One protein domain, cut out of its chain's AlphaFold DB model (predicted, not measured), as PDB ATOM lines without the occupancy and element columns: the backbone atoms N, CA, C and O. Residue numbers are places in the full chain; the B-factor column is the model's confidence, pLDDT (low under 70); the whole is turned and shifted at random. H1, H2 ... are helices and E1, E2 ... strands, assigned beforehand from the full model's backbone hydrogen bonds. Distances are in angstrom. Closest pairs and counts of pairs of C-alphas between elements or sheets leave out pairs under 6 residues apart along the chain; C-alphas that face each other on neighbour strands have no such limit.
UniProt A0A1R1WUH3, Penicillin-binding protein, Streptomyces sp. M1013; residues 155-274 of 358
ATOM      1  N   GLU A 155     139.007 115.414 138.315       97.81
ATOM      2  CA  GLU A 155     139.732 114.161 138.567       97.81
ATOM      3  C   GLU A 155     139.349 113.543 139.920       97.81
ATOM      4  O   GLU A 155     139.128 112.331 139.998       97.81
ATOM      5  N   ALA A 156     139.208 114.349 140.978       98.38
ATOM      6  CA  ALA A 156     138.767 113.867 142.283       98.38
ATOM      7  C   ALA A 156     137.324 113.340 142.246       98.38
ATOM      8  O   ALA A 156     137.063 112.226 142.713       98.38
ATOM      9  N   ALA A 157     136.394 114.097 141.656       98.56
ATOM     10  CA  ALA A 157     134.994 113.690 141.521       98.56
ATOM     11  C   ALA A 157     134.840 112.403 140.690       98.56
ATOM     12  O   ALA A 157     134.144 111.468 141.097       98.56
ATOM     13  N   ASP A 158     135.551 112.316 139.566       98.56
ATOM     14  CA  ASP A 158     135.480 111.191 138.636       98.56
ATOM     15  C   ASP A 158     136.175 109.951 139.203       98.56
ATOM     16  O   ASP A 158     135.688 108.832 139.026       98.56
ATOM     17  N   THR A 159     137.262 110.128 139.960       98.50
ATOM     18  CA  THR A 159     137.919 109.041 140.701       98.50
ATOM     19  C   THR A 159     136.995 108.462 141.764       98.50
ATOM     20  O   THR A 159     136.835 107.242 141.833       98.50
ATOM     21  N   VAL A 160     136.336 109.305 142.564       98.56
ATOM     22  CA  VAL A 160     135.363 108.831 143.559       98.56
ATOM     23  C   VAL A 160     134.205 108.112 142.876       98.56
ATOM     24  O   VAL A 160     133.855 107.008 143.287       98.56
ATOM     25  N   THR A 161     133.659 108.681 141.802       98.62
ATOM     26  CA  THR A 161     132.587 108.051 141.019       98.62
ATOM     27  C   THR A 161     133.015 106.683 140.491       98.62
ATOM     28  O   THR A 161     132.298 105.702 140.685       98.62
ATOM     29  N   SER A 162     134.214 106.581 139.909       98.25
ATOM     30  CA  SER A 162     134.790 105.319 139.435       98.25
ATOM     31  C   SER A 162     134.888 104.280 140.550       98.25
ATOM     32  O   SER A 162     134.443 103.144 140.375       98.25
ATOM     33  N   VAL A 163     135.407 104.661 141.718       98.44
ATOM     34  CA  VAL A 163     135.544 103.760 142.870       98.44
ATOM     35  C   VAL A 163     134.176 103.314 143.400       98.44
ATOM     36  O   VAL A 163     133.995 102.131 143.699       98.44
ATOM     37  N   LEU A 164     133.187 104.213 143.453       98.62
ATOM     38  CA  LEU A 164     131.821 103.918 143.902       98.62
ATOM     39  C   LEU A 164     131.063 102.953 142.978       98.62
ATOM     40  O   LEU A 164     130.136 102.287 143.441       98.62
ATOM     41  N   THR A 165     131.453 102.811 141.706       98.19
ATOM     42  CA  THR A 165     130.895 101.740 140.857       98.19
ATOM     43  C   THR A 165     131.242 100.347 141.387       98.19
ATOM     44  O   THR A 165     130.425  99.434 141.291       98.19
ATOM     45  N   GLY A 166     132.401 100.186 142.038       97.19
ATOM     46  CA  GLY A 166     132.824  98.921 142.638       97.19
ATOM     47  C   GLY A 166     131.962  98.502 143.829       97.19
ATOM     48  O   GLY A 166     131.721  97.313 144.026       97.19
ATOM     49  N   VAL A 167     131.416  99.458 144.588       97.25
ATOM     50  CA  VAL A 167     130.493  99.170 145.702       97.25
ATOM     51  C   VAL A 167     129.217  98.506 145.192       97.25
ATOM     52  O   VAL A 167     128.655  97.623 145.845       97.25
ATOM     53  N   VAL A 168     128.770  98.930 144.012       97.25
ATOM     54  CA  VAL A 168     127.616  98.357 143.330       97.25
ATOM     55  C   VAL A 168     127.987  97.039 142.669       97.25
ATOM     56  O   VAL A 168     127.291  96.055 142.869       97.25
ATOM     57  N   ASP A 169     129.067  96.983 141.896       95.31
ATOM     58  CA  ASP A 169     129.346  95.824 141.046       95.31
ATOM     59  C   ASP A 169     129.963  94.638 141.818       95.31
ATOM     60  O   ASP A 169     129.611  93.487 141.545       95.31
ATOM     61  N   ASP A 170     130.805  94.906 142.822       94.31
ATOM     62  CA  ASP A 170     131.600  93.912 143.567       94.31
ATOM     63  C   ASP A 170     131.473  94.032 145.105       94.31
ATOM     64  O   ASP A 170     132.089  93.275 145.871       94.31
ATOM     65  N   GLY A 171     130.665  94.985 145.571       94.81
ATOM     66  CA  GLY A 171     130.574  95.381 146.970       94.81
ATOM     67  C   GLY A 171     129.221  95.137 147.629       94.81
ATOM     68  O   GLY A 171     128.450  94.245 147.266       94.81
ATOM     69  N   THR A 172     128.961  95.935 148.658       94.19
ATOM     70  CA  THR A 172     127.815  95.811 149.568       94.19
ATOM     71  C   THR A 172     126.446  96.018 148.914       94.19
ATOM     72  O   THR A 172     125.455  95.547 149.463       94.19
ATOM     73  N   ALA A 173     126.355  96.678 147.756       95.88
ATOM     74  CA  ALA A 173     125.084  96.924 147.058       95.88
ATOM     75  C   ALA A 173     124.815  95.948 145.897       95.88
ATOM     76  O   ALA A 173     123.829  96.096 145.167       95.88
ATOM     77  N   ARG A 174     125.676  94.941 145.720       97.06
ATOM     78  CA  ARG A 174     125.645  94.048 144.561       97.06
ATOM     79  C   ARG A 174     124.314  93.335 144.365       97.06
ATOM     80  O   ARG A 174     123.738  93.413 143.281       97.06
ATOM     81  N   THR A 175     123.810  92.677 145.398       96.56
ATOM     82  CA  THR A 175     122.578  91.887 145.294       96.56
ATOM     83  C   THR A 175     121.388  92.750 144.861       96.56
ATOM     84  O   THR A 175     120.667  92.401 143.932       96.56
ATOM     85  N   SER A 176     121.213  93.914 145.489       97.19
ATOM     86  CA  SER A 176     120.011  94.739 145.307       97.19
ATOM     87  C   SER A 176     120.054  95.635 144.072       97.19
ATOM     88  O   SER A 176     119.003  95.981 143.532       97.19
ATOM     89  N   VAL A 177     121.254  96.001 143.605       97.81
ATOM     90  CA  VAL A 177     121.440  96.959 142.503       97.81
ATOM     91  C   VAL A 177     122.063  96.303 141.272       97.81
ATOM     92  O   VAL A 177     121.476  96.351 140.193       97.81
ATOM     93  N   ARG A 178     123.234  95.663 141.398       96.88
ATOM     94  CA  ARG A 178     123.957  95.056 140.261       96.88
ATOM     95  C   ARG A 178     123.215  93.870 139.653       96.88
ATOM     96  O   ARG A 178     123.238  93.699 138.429       96.88
ATOM     97  N   GLU A 179     122.633  93.037 140.505       97.12
ATOM     98  CA  GLU A 179     121.905  91.821 140.125       97.12
ATOM     99  C   GLU A 179     120.411  92.092 139.884       97.12
ATOM    100  O   GLU A 179     119.675  91.192 139.477       97.12
ATOM    101  N   ASN A 180     119.972  93.345 140.050       97.38
ATOM    102  CA  ASN A 180     118.601  93.747 139.781       97.38
ATOM    103  C   ASN A 180     118.252  93.557 138.290       97.38
ATOM    104  O   ASN A 180     118.962  94.082 137.423       97.38
ATOM    105  N   PRO A 181     117.149  92.859 137.958       94.69
ATOM    106  CA  PRO A 181     116.778  92.586 136.571       94.69
ATOM    107  C   PRO A 181     116.396  93.843 135.779       94.69
ATOM    108  O   PRO A 181     116.472  93.822 134.554       94.69
ATOM    109  N   LEU A 182     116.010  94.931 136.455       94.31
ATOM    110  CA  LEU A 182     115.643  96.198 135.820       94.31
ATOM    111  C   LEU A 182     116.853  97.081 135.496       94.31
ATOM    112  O   LEU A 182     116.691  98.095 134.829       94.31
ATOM    113  N   ARG A 183     118.067  96.707 135.928       94.56
ATOM    114  CA  ARG A 183     119.276  97.511 135.693       94.56
ATOM    115  C   ARG A 183     119.567  97.715 134.204       94.56
ATOM    116  O   ARG A 183     120.178  98.711 133.856       94.56
ATOM    117  N   ASP A 184     119.239  96.746 133.350       92.19
ATOM    118  CA  ASP A 184     119.453  96.784 131.888       92.19
ATOM    119  C   ASP A 184     120.849  97.283 131.434       92.19
ATOM    120  O   ASP A 184     121.024  97.969 130.433       92.19
ATOM    121  N   GLY A 185     121.897  96.961 132.201       91.56
ATOM    122  CA  GLY A 185     123.268  97.399 131.901       91.56
ATOM    123  C   GLY A 185     123.589  98.859 132.254       91.56
ATOM    124  O   GLY A 185     124.700  99.307 131.962       91.56
ATOM    125  N   GLN A 186     122.677  99.568 132.920       95.81
ATOM    126  CA  GLN A 186     122.878 100.904 133.472       95.81
ATOM    127  C   GLN A 186     124.105 100.966 134.381       95.81
ATOM    128  O   GLN A 186     124.255 100.175 135.318       95.81
ATOM    129  N   GLN A 187     124.976 101.943 134.131       95.88
ATOM    130  CA  GLN A 187     126.080 102.239 135.036       95.88
ATOM    131  C   GLN A 187     125.552 102.949 136.278       95.88
ATOM    132  O   GLN A 187     124.750 103.875 136.174       95.88
ATOM    133  N   VAL A 188     126.003 102.493 137.444       98.06
ATOM    134  CA  VAL A 188     125.571 103.011 138.743       98.06
ATOM    135  C   VAL A 188     126.801 103.176 139.621       98.06
ATOM    136  O   VAL A 188     127.629 102.269 139.692       98.06
ATOM    137  N   ALA A 189     126.888 104.311 140.296       98.50
ATOM    138  CA  ALA A 189     127.803 104.552 141.398       98.50
ATOM    139  C   ALA A 189     126.972 104.765 142.665       98.50
ATOM    140  O   ALA A 189     125.914 105.389 142.621       98.50
ATOM    141  N   GLY A 190     127.406 104.240 143.805       98.19
ATOM    142  CA  GLY A 190     126.673 104.453 145.048       98.19
ATOM    143  C   GLY A 190     127.383 103.901 146.266       98.19
ATOM    144  O   GLY A 190     128.385 103.199 146.150       98.19
ATOM    145  N   LYS A 191     126.861 104.220 147.447       97.88
ATOM    146  CA  LYS A 191     127.422 103.768 148.718       97.88
ATOM    147  C   LYS A 191     126.329 103.339 149.684       97.88
ATOM    148  O   LYS A 191     125.316 104.016 149.854       97.88
ATOM    149  N   THR A 192     126.576 102.221 150.361       96.69
ATOM    150  CA  THR A 192     125.788 101.788 151.518       96.69
ATOM    151  C   THR A 192     126.253 102.506 152.783       96.69
ATOM    152  O   THR A 192     127.459 102.662 153.000       96.69
ATOM    153  N   GLY A 193     125.305 102.872 153.643       92.50
ATOM    154  CA  GLY A 193     125.549 103.363 154.998       92.50
ATOM    155  C   GLY A 193     124.699 102.601 156.011       92.50
ATOM    156  O   GLY A 193     123.573 102.192 155.719       92.50
ATOM    157  N   THR A 194     125.222 102.351 157.204       88.75
ATOM    158  CA  THR A 194     124.469 101.734 158.306       88.75
ATOM    159  C   THR A 194     125.013 102.284 159.611       88.75
ATOM    160  O   THR A 194     126.218 102.245 159.827       88.75
ATOM    161  N   SER A 195     124.136 102.826 160.453       87.06
ATOM    162  CA  SER A 195     124.554 103.405 161.729       87.06
ATOM    163  C   SER A 195     124.674 102.361 162.833       87.06
ATOM    164  O   SER A 195     124.115 101.253 162.764       87.06
ATOM    165  N   ASP A 196     125.368 102.766 163.892       82.88
ATOM    166  CA  ASP A 196     125.476 102.020 165.135       82.88
ATOM    167  C   ASP A 196     124.105 101.624 165.688       82.88
ATOM    168  O   ASP A 196     123.106 102.345 165.582       82.88
ATOM    169  N   ASN A 197     124.058 100.449 166.316       83.69
ATOM    170  CA  ASN A 197     122.834  99.849 166.852       83.69
ATOM    171  C   ASN A 197     121.701  99.700 165.824       83.69
ATOM    172  O   ASN A 197     120.546  99.533 166.214       83.69
ATOM    173  N   ASN A 198     122.015  99.753 164.526       89.19
ATOM    174  CA  ASN A 198     121.060  99.575 163.442       89.19
ATOM    175  C   ASN A 198     119.882 100.565 163.472       89.19
ATOM    176  O   ASN A 198     118.758 100.211 163.131       89.19
ATOM    177  N   LYS A 199     120.119 101.806 163.903       91.69
ATOM    178  CA  LYS A 199     119.056 102.821 164.013       91.69
ATOM    179  C   LYS A 199     118.695 103.478 162.684       91.69
ATOM    180  O   LYS A 199     117.604 104.026 162.540       91.69
ATOM    181  N   SER A 200     119.607 103.436 161.721       93.19
ATOM    182  CA  SER A 200     119.395 103.909 160.361       93.19
ATOM    183  C   SER A 200     120.199 103.097 159.349       93.19
ATOM    184  O   SER A 200     121.254 102.537 159.661       93.19
ATOM    185  N   ALA A 201     119.680 103.031 158.129       94.62
ATOM    186  CA  ALA A 201     120.294 102.356 156.998       94.62
ATOM    187  C   ALA A 201     120.070 103.191 155.739       94.62
ATOM    188  O   ALA A 201     118.990 103.744 155.537       94.62
ATOM    189  N   TRP A 202     121.096 103.276 154.904       96.81
ATOM    190  CA  TRP A 202     121.144 104.205 153.788       96.81
ATOM    191  C   TRP A 202     121.673 103.545 152.532       96.81
ATOM    192  O   TRP A 202     122.622 102.756 152.580       96.81
ATOM    193  N   PHE A 203     121.120 103.966 151.405       98.25
ATOM    194  CA  PHE A 203     121.778 103.844 150.123       98.25
ATOM    195  C   PHE A 203     121.615 105.152 149.361       98.25
ATOM    196  O   PHE A 203     120.497 105.596 149.086       98.25
ATOM    197  N   THR A 204     122.743 105.761 149.024       98.56
ATOM    198  CA  THR A 204     122.786 106.916 148.134       98.56
ATOM    199  C   THR A 204     123.549 106.501 146.896       98.56
ATOM    200  O   THR A 204     124.686 106.032 146.974       98.56
ATOM    201  N   GLY A 205     122.897 106.627 145.750       98.38
ATOM    202  CA  GLY A 205     123.440 106.189 144.478       98.38
ATOM    203  C   GLY A 205     122.942 107.053 143.340       98.38
ATOM    204  O   GLY A 205     121.949 107.776 143.467       98.38
ATOM    205  N   PHE A 206     123.647 106.976 142.227       98.50
ATOM    206  CA  PHE A 206     123.365 107.766 141.051       98.50
ATOM    207  C   PHE A 206     123.739 107.034 139.770       98.50
ATOM    208  O   PHE A 206     124.620 106.171 139.716       98.50
ATOM    209  N   THR A 207     123.022 107.430 138.737       97.19
ATOM    210  CA  THR A 207     123.329 107.218 137.329       97.19
ATOM    211  C   THR A 207     123.615 108.586 136.715       97.19
ATOM    212  O   THR A 207     123.118 109.568 137.269       97.19
ATOM    213  N   PRO A 208     124.296 108.676 135.559       94.81
ATOM    214  CA  PRO A 208     124.468 109.955 134.874       94.81
ATOM    215  C   PRO A 208     123.138 110.712 134.734       94.81
ATOM    216  O   PRO A 208     122.228 110.238 134.047       94.81
ATOM    217  N   GLY A 209     123.020 111.861 135.400       92.38
ATOM    218  CA  GLY A 209     121.855 112.746 135.353       92.38
ATOM    219  C   GLY A 209     120.731 112.449 136.354       92.38
ATOM    220  O   GLY A 209     119.734 113.173 136.350       92.38
ATOM    221  N   LEU A 210     120.852 111.429 137.214       96.62
ATOM    222  CA  LEU A 210     119.867 111.141 138.264       96.62
ATOM    223  C   LEU A 210     120.531 110.599 139.533       96.62
ATOM    224  O   LEU A 210     121.064 109.490 139.559       96.62
ATOM    225  N   VAL A 211     120.397 111.358 140.621       98.19
ATOM    226  CA  VAL A 211     120.809 110.960 141.971       98.19
ATOM    227  C   VAL A 211     119.578 110.619 142.798       98.19
ATOM    228  O   VAL A 211     118.572 111.326 142.769       98.19
ATOM    229  N   THR A 212     119.642 109.533 143.561       98.38
ATOM    230  CA  THR A 212     118.597 109.136 144.509       98.38
ATOM    231  C   THR A 212     119.251 108.775 145.842       98.38
ATOM    232  O   THR A 212     120.221 108.020 145.893       98.38
ATOM    233  N   SER A 213     118.722 109.328 146.935       98.12
ATOM    234  CA  SER A 213     119.169 109.035 148.299       98.12
ATOM    235  C   SER A 213     118.015 108.458 149.104       98.12
ATOM    236  O   SER A 213     116.983 109.111 149.262       98.12
ATOM    237  N   VAL A 214     118.192 107.247 149.624       98.06
ATOM    238  CA  VAL A 214     117.195 106.541 150.431       98.06
ATOM    239  C   VAL A 214     117.761 106.327 151.827       98.06
ATOM    240  O   VAL A 214     118.783 105.662 151.991       98.06
ATOM    241  N   GLY A 215     117.086 106.887 152.831       95.94
ATOM    242  CA  GLY A 215     117.393 106.693 154.245       95.94
ATOM    243  C   GLY A 215     116.203 106.084 154.972       95.94
ATOM    244  O   GLY A 215     115.086 106.590 154.869       95.94
ATOM    245  N   LEU A 216     116.444 104.999 155.700       94.69
ATOM    246  CA  LEU A 216     115.487 104.372 156.605       94.69
ATOM    247  C   LEU A 216     115.926 104.655 158.038       94.69
ATOM    248  O   LEU A 216     117.108 104.520 158.360       94.69
ATOM    249  N   PHE A 217     114.973 105.011 158.892       93.19
ATOM    250  CA  PHE A 217     115.200 105.327 160.298       93.19
ATOM    251  C   PHE A 217     114.192 104.564 161.146       93.19
ATOM    252  O   PHE A 217     112.999 104.581 160.850       93.19
ATOM    253  N   GLY A 218     114.671 103.889 162.187       92.56
ATOM    254  CA  GLY A 218     113.791 103.195 163.112       92.56
ATOM    255  C   GLY A 218     113.120 104.192 164.044       92.56
ATOM    256  O   GLY A 218     113.798 104.968 164.717       92.56
ATOM    257  N   GLU A 219     111.796 104.145 164.098       93.31
ATOM    258  CA  GLU A 219     110.956 105.024 164.906       93.31
ATOM    259  C   GLU A 219     109.929 104.168 165.654       93.31
ATOM    260  O   GLU A 219     109.280 103.305 165.058       93.31
ATOM    261  N   ASP A 220     109.828 104.354 166.969       91.31
ATOM    262  CA  ASP A 220     108.816 103.675 167.781       91.31
ATOM    263  C   ASP A 220     107.427 104.253 167.463       91.31
ATOM    264  O   ASP A 220     107.255 105.465 167.328       91.31
ATOM    265  N   ASP A 221     106.407 103.402 167.363       90.19
ATOM    266  CA  ASP A 221     105.038 103.824 167.066       90.19
ATOM    267  C   ASP A 221     104.381 104.569 168.241       90.19
ATOM    268  O   ASP A 221     103.384 105.278 168.066       90.19
ATOM    269  N   LYS A 222     104.943 104.458 169.447       92.12
ATOM    270  CA  LYS A 222     104.451 105.140 170.641       92.12
ATOM    271  C   LYS A 222     105.107 106.497 170.792       92.12
ATOM    272  O   LYS A 222     106.327 106.626 170.881       92.12
ATOM    273  N   ALA A 223     104.266 107.515 170.964       91.69
ATOM    274  CA  ALA A 223     104.706 108.847 171.361       91.69
ATOM    275  C   ALA A 223     105.650 108.765 172.590       91.69
ATOM    276  O   ALA A 223     105.315 108.086 173.568       91.69
ATOM    277  N   PRO A 224     106.812 109.448 172.577       93.75
ATOM    278  CA  PRO A 224     107.194 110.543 171.679       93.75
ATOM    279  C   PRO A 224     107.931 110.121 170.393       93.75
ATOM    280  O   PRO A 224     108.637 110.948 169.829       93.75
ATOM    281  N   HIS A 225     107.786 108.871 169.947       92.31
ATOM    282  CA  HIS A 225     108.450 108.315 168.765       92.31
ATOM    283  C   HIS A 225     109.985 108.343 168.847       92.31
ATOM    284  O   HIS A 225     110.664 108.911 167.990       92.31
ATOM    285  N   PRO A 226     110.579 107.785 169.922       93.81
ATOM    286  CA  PRO A 226     112.028 107.696 170.016       93.81
ATOM    287  C   PRO A 226     112.621 106.902 168.846       93.81
ATOM    288  O   PRO A 226     112.022 105.950 168.345       93.81
ATOM    289  N   GLN A 227     113.852 107.255 168.475       93.19
ATOM    290  CA  GLN A 227     114.613 106.483 167.503       93.19
ATOM    291  C   GLN A 227     114.990 105.115 168.085       93.19
ATOM    292  O   GLN A 227     115.621 105.031 169.148       93.19
ATOM    293  N   VAL A 228     114.664 104.049 167.360       93.38
ATOM    294  CA  VAL A 228     114.868 102.658 167.780       93.38
ATOM    295  C   VAL A 228     115.685 101.866 166.756       93.38
ATOM    296  O   VAL A 228     115.769 102.253 165.592       93.38
ATOM    297  N   PRO A 229     116.331 100.762 167.168       93.62
ATOM    298  CA  PRO A 229     116.943  99.817 166.238       93.62
ATOM    299  C   PRO A 229     115.940  99.222 165.243       93.62
ATOM    300  O   PRO A 229     114.793  98.952 165.595       93.62
ATOM    301  N   MET A 230     116.404  98.922 164.031       93.19
ATOM    302  CA  MET A 230     115.619  98.323 162.946       93.19
ATOM    303  C   MET A 230     115.879  96.819 162.766       93.19
ATOM    304  O   MET A 230     115.694  96.273 161.674       93.19
ATOM    305  N   TYR A 231     116.298  96.117 163.826       87.62
ATOM    306  CA  TYR A 231     116.458  94.666 163.769       87.62
ATOM    307  C   TYR A 231     115.108  94.021 163.444       87.62
ATOM    308  O   TYR A 231     114.168  94.117 164.231       87.62
ATOM    309  N   LYS A 232     115.028  93.352 162.289       82.81
ATOM    310  CA  LYS A 232     113.801  92.748 161.750       82.81
ATOM    311  C   LYS A 232     112.680  93.733 161.385       82.81
ATOM    312  O   LYS A 232     111.498  93.395 161.434       82.81
ATOM    313  N   ALA A 233     113.036  94.969 161.038       86.81
ATOM    314  CA  ALA A 233     112.099  95.909 160.428       86.81
ATOM    315  C   ALA A 233     111.874  95.584 158.938       86.81
ATOM    316  O   ALA A 233     112.476  94.661 158.396       86.81
ATOM    317  N   ALA A 234     110.993  96.335 158.267       84.56
ATOM    318  CA  ALA A 234     110.723  96.208 156.826       84.56
ATOM    319  C   ALA A 234     110.303  94.797 156.347       84.56
ATOM    320  O   ALA A 234     110.407  94.487 155.165       84.56
ATOM    321  N   GLY A 235     109.811  93.942 157.254       84.81
ATOM    322  CA  GLY A 235     109.362  92.586 156.925       84.81
ATOM    323  C   GLY A 235     110.488  91.589 156.638       84.81
ATOM    324  O   GLY A 235     110.214  90.529 156.079       84.81
ATOM    325  N   VAL A 236     111.734  91.903 157.009       87.12
ATOM    326  CA  VAL A 236     112.884  91.005 156.828       87.12
ATOM    327  C   VAL A 236     113.314  90.364 158.146       87.12
ATOM    328  O   VAL A 236     113.214  90.974 159.203       87.12
ATOM    329  N   ASP A 237     113.840  89.137 158.097       86.06
ATOM    330  CA  ASP A 237     114.330  88.422 159.291       86.06
ATOM    331  C   ASP A 237     115.805  88.710 159.627       86.06
ATOM    332  O   ASP A 237     116.339  88.209 160.622       86.06
ATOM    333  N   TYR A 238     116.467  89.527 158.806       85.56
ATOM    334  CA  TYR A 238     117.865  89.923 158.948       85.56
ATOM    335  C   TYR A 238     118.000  91.396 159.383       85.56
ATOM    336  O   TYR A 238     117.023  92.139 159.490       85.56
ATOM    337  N   ARG A 239     119.229  91.830 159.684       88.25
ATOM    338  CA  ARG A 239     119.540  93.226 160.035       88.25
ATOM    339  C   ARG A 239     119.353  94.134 158.815       88.25
ATOM    340  O   ARG A 239     120.059  93.959 157.823       88.25
ATOM    341  N   VAL A 240     118.481  95.139 158.909       92.00
ATOM    342  CA  VAL A 240     118.286  96.133 157.839       92.00
ATOM    343  C   VAL A 240     119.580  96.919 157.635       92.00
ATOM    344  O   VAL A 240     119.924  97.769 158.447       92.00
ATOM    345  N   ASN A 241     120.317  96.635 156.569       92.00
ATOM    346  CA  ASN A 241     121.564  97.319 156.230       92.00
ATOM    347  C   ASN A 241     121.404  98.100 154.921       92.00
ATOM    348  O   ASN A 241     120.417  97.930 154.206       92.00
ATOM    349  N   GLY A 242     122.380  98.952 154.606       93.19
ATOM    350  CA  GLY A 242     122.332  99.805 153.418       93.19
ATOM    351  C   GLY A 242     122.214  99.040 152.096       93.19
ATOM    352  O   GLY A 242     121.600  99.542 151.164       93.19
ATOM    353  N   GLY A 243     122.764  97.824 152.017       94.50
ATOM    354  CA  GLY A 243     122.688  96.967 150.832       94.50
ATOM    355  C   GLY A 243     121.364  96.218 150.678       94.50
ATOM    356  O   GLY A 243     121.105  95.697 149.599       94.50
ATOM    357  N   GLY A 244     120.532  96.160 151.720       94.69
ATOM    358  CA  GLY A 244     119.206  95.539 151.703       94.69
ATOM    359  C   GLY A 244     118.102  96.551 151.362       94.69
ATOM    360  O   GLY A 244     118.195  97.208 150.321       94.69
ATOM    361  N   PRO A 245     117.087  96.750 152.232       96.12
ATOM    362  CA  PRO A 245     115.901  97.545 151.904       96.12
ATOM    363  C   PRO A 245     116.150  98.953 151.321       96.12
ATOM    364  O   PRO A 245     115.465  99.307 150.362       96.12
ATOM    365  N   PRO A 246     117.115  99.772 151.802       97.06
ATOM    366  CA  PRO A 246     117.389 101.074 151.188       97.06
ATOM    367  C   PRO A 246     117.835 100.967 149.722       97.06
ATOM    368  O   PRO A 246     117.328 101.700 148.874       97.06
ATOM    369  N   ALA A 247     118.747 100.040 149.408       98.06
ATOM    370  CA  ALA A 247     119.218  99.809 148.043       98.06
ATOM    371  C   ALA A 247     118.145  99.159 147.154       98.06
ATOM    372  O   ALA A 247     118.070  99.469 145.967       98.06
ATOM    373  N   GLU A 248     117.287  98.299 147.711       97.38
ATOM    374  CA  GLU A 248     116.134  97.724 147.001       97.38
ATOM    375  C   GLU A 248     115.124  98.809 146.599       97.38
ATOM    376  O   GLU A 248     114.703  98.866 145.443       97.38
ATOM    377  N   ILE A 249     114.777  99.713 147.526       97.62
ATOM    378  CA  ILE A 249     113.897 100.862 147.262       97.62
ATOM    379  C   ILE A 249     114.531 101.790 146.227       97.62
ATOM    380  O   ILE A 249     113.852 102.216 145.291       97.62
ATOM    381  N   TRP A 250     115.828 102.080 146.371       98.50
ATOM    382  CA  TRP A 250     116.574 102.874 145.399       98.50
ATOM    383  C   TRP A 250     116.486 102.251 144.006       98.50
ATOM    384  O   TRP A 250     116.105 102.931 143.061       98.50
ATOM    385  N   ALA A 251     116.754 100.950 143.878       98.25
ATOM    386  CA  ALA A 251     116.754 100.266 142.590       98.25
ATOM    387  C   ALA A 251     115.357 100.241 141.960       98.25
ATOM    388  O   ALA A 251     115.218 100.503 140.767       98.25
ATOM    389  N   ALA A 252     114.320  99.977 142.759       97.44
ATOM    390  CA  ALA A 252     112.936  99.994 142.294       97.44
ATOM    391  C   ALA A 252     112.517 101.378 141.778       97.44
ATOM    392  O   ALA A 252     111.884 101.470 140.727       97.44
ATOM    393  N   TYR A 253     112.880 102.448 142.491       97.94
ATOM    394  CA  TYR A 253     112.590 103.813 142.062       97.94
ATOM    395  C   TYR A 253     113.413 104.200 140.835       97.94
ATOM    396  O   TYR A 253     112.840 104.498 139.792       97.94
ATOM    397  N   THR A 254     114.743 104.172 140.943       97.69
ATOM    398  CA  THR A 254     115.655 104.680 139.915       97.69
ATOM    399  C   THR A 254     115.476 103.923 138.606       97.69
ATOM    400  O   THR A 254     115.192 104.548 137.592       97.69
ATOM    401  N   PHE A 255     115.512 102.587 138.605       96.88
ATOM    402  CA  PHE A 255     115.296 101.831 137.365       96.88
ATOM    403  C   PHE A 255     113.846 101.897 136.866       96.88
ATOM    404  O   PHE A 255     113.603 101.703 135.681       96.88
ATOM    405  N   GLY A 256     112.879 102.193 137.740       95.62
ATOM    406  CA  GLY A 256     111.477 102.373 137.362       95.62
ATOM    407  C   GLY A 256     111.173 103.700 136.659       95.62
ATOM    408  O   GLY A 256     110.146 103.796 135.989       95.62
ATOM    409  N   VAL A 257     112.032 104.715 136.809       94.94
ATOM    410  CA  VAL A 257     111.856 106.052 136.201       94.94
ATOM    411  C   VAL A 257     112.857 106.359 135.087       94.94
ATOM    412  O   VAL A 257     112.775 107.424 134.481       94.94
ATOM    413  N   MET A 258     113.818 105.469 134.834       89.38
ATOM    414  CA  MET A 258     114.806 105.651 133.774       89.38
ATOM    415  C   MET A 258     114.274 105.175 132.424       89.38
ATOM    416  O   MET A 258     113.818 104.043 132.289       89.38
ATOM    417  N   ASP A 259     114.400 106.038 131.416       84.44
ATOM    418  CA  ASP A 259     113.956 105.753 130.047       84.44
ATOM    419  C   ASP A 259     115.077 105.194 129.152       84.44
ATOM    420  O   ASP A 259     114.805 104.518 128.159       84.44
ATOM    421  N   GLU A 260     116.344 105.477 129.480       89.50
ATOM    422  CA  GLU A 260     117.502 105.115 128.658       89.50
ATOM    423  C   GLU A 260     118.708 104.703 129.507       89.50
ATOM    424  O   GLU A 260     118.932 105.219 130.602       89.50
ATOM    425  N   VAL A 261     119.525 103.807 128.948       92.12
ATOM    426  CA  VAL A 261     120.798 103.388 129.543       92.12
ATOM    427  C   VAL A 261     121.868 104.447 129.287       92.12
ATOM    428  O   VAL A 261     122.288 104.666 128.147       92.12
ATOM    429  N   THR A 262     122.372 105.061 130.352       93.06
ATOM    430  CA  THR A 262     123.425 106.081 130.312       93.06
ATOM    431  C   THR A 262     124.778 105.537 130.777       93.06
ATOM    432  O   THR A 262     124.886 104.476 131.399       93.06
ATOM    433  N   LYS A 263     125.853 106.255 130.428       93.25
ATOM    434  CA  LYS A 263     127.232 105.922 130.808       93.25
ATOM    435  C   LYS A 263     127.928 107.140 131.393       93.25
ATOM    436  O   LYS A 263     127.713 108.246 130.906       93.25
ATOM    437  N   PHE A 264     128.761 106.921 132.400       95.88
ATOM    438  CA  PHE A 264     129.603 107.956 132.976       95.88
ATOM    439  C   PHE A 264     130.683 108.406 131.980       95.88
ATOM    440  O   PHE A 264     131.273 107.579 131.278       95.88
ATOM    441  N   ASP A 265     130.955 109.711 131.955       95.88
ATOM    442  CA  ASP A 265     132.084 110.334 131.251       95.88
ATOM    443  C   ASP A 265     133.193 110.675 132.257       95.88
ATOM    444  O   ASP A 265     133.292 111.804 132.733       95.88
ATOM    445  N   LEU A 266     133.986 109.673 132.642       96.38
ATOM    446  CA  LEU A 266     134.976 109.821 133.713       96.38
ATOM    447  C   LEU A 266     136.359 110.188 133.168       96.38
ATOM    448  O   LEU A 266     136.933 109.447 132.368       96.38
ATOM    449  N   ASP A 267     136.928 111.275 133.683       95.00
ATOM    450  CA  ASP A 267     138.333 111.647 133.530       95.00
ATOM    451  C   ASP A 267     139.142 111.148 134.735       95.00
ATOM    452  O   ASP A 267     139.452 111.872 135.679       95.00
ATOM    453  N   THR A 268     139.433 109.846 134.736       94.44
ATOM    454  CA  THR A 268     140.287 109.212 135.745       94.44
ATOM    455  C   THR A 268     140.944 107.949 135.196       94.44
ATOM    456  O   THR A 268     140.471 107.313 134.250       94.44
ATOM    457  N   LYS A 269     142.058 107.560 135.816       92.25
ATOM    458  CA  LYS A 269     142.744 106.278 135.582       92.25
ATOM    459  C   LYS A 269     142.599 105.312 136.763       92.25
ATOM    460  O   LYS A 269     143.242 104.265 136.760       92.25
ATOM    461  N   GLN A 270     141.801 105.674 137.763       93.31
ATOM    462  CA  GLN A 270     141.672 104.966 139.032       93.31
ATOM    463  C   GLN A 270     140.280 104.341 139.192       93.31
ATOM    464  O   GLN A 270     139.313 104.797 138.585       93.31
ATOM    465  N   GLY A 271     140.174 103.328 140.052       92.12
ATOM    466  CA  GLY A 271     138.905 102.740 140.485       92.12
ATOM    467  C   GLY A 271     138.274 101.719 139.530       92.12
ATOM    468  O   GLY A 271     138.764 101.466 138.429       92.12
ATOM    469  N   ALA A 272     137.168 101.123 139.976       90.50
ATOM    470  CA  ALA A 272     136.524  99.965 139.356       90.50
ATOM    471  C   ALA A 272     135.921 100.229 137.966       90.50
ATOM    472  O   ALA A 272     135.857  99.312 137.142       90.50
ATOM    473  N   ALA A 273     135.523 101.469 137.659       84.06
ATOM    474  CA  ALA A 273     135.018 101.807 136.328       84.06
ATOM    475  C   ALA A 273     136.135 101.826 135.267       84.06
ATOM    476  O   ALA A 273     135.860 101.752 134.062       84.06
ATOM    477  N   VAL A 274     137.402 101.890 135.692       82.06
ATOM    478  CA  VAL A 274     138.566 101.883 134.809       82.06
ATOM    479  C   VAL A 274     139.070 100.454 134.638       82.06
ATOM    480  O   VAL A 274     139.474  99.776 135.578       82.06
TER     481      VAL A 274
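Overview. This is residues 155 to 274 of the 358 residues of the protein "Penicillin-binding protein" of Streptomyces sp. M1013 (UniProt A0A1R1WUH3). H3 covers one face of the antiparallel meander E1 E2 E3, making two layers; H1 sits beside E1. The 120 printed residues, under half in named elements, run H1 H2 E1 E2 E3 H3, class mixed. It is compact, radius of gyration of the C-alphas 15.5 A, spanning 50 by 29 by 23 A.

Arrangement. H1, residues 155 to 169, only just stands at the sheet's level, height 3.6 A. E1, 189 to 194, E2, 200 to 207, and E3, 210 to 217, form two hairpins; N 191 and O 204, and N 203 and O 214, are 2.9 A apart. H3, residues 245 to 257, lies over E2 and E3, height 8.3 A. H2, residues 174 to 178, touches H3; both have every O i to N i+4 pair within hydrogen-bond range, H1 8 of 11.

Along the chain. H1, 21.2 A long, begins at C-alpha (139.732, 114.161, 138.567); H3, 18.3 A, ends at (111.856, 106.052, 136.201).

Size, cuts and confidence. E3 to H3 is a long link; no printed residue has pLDDT under 70.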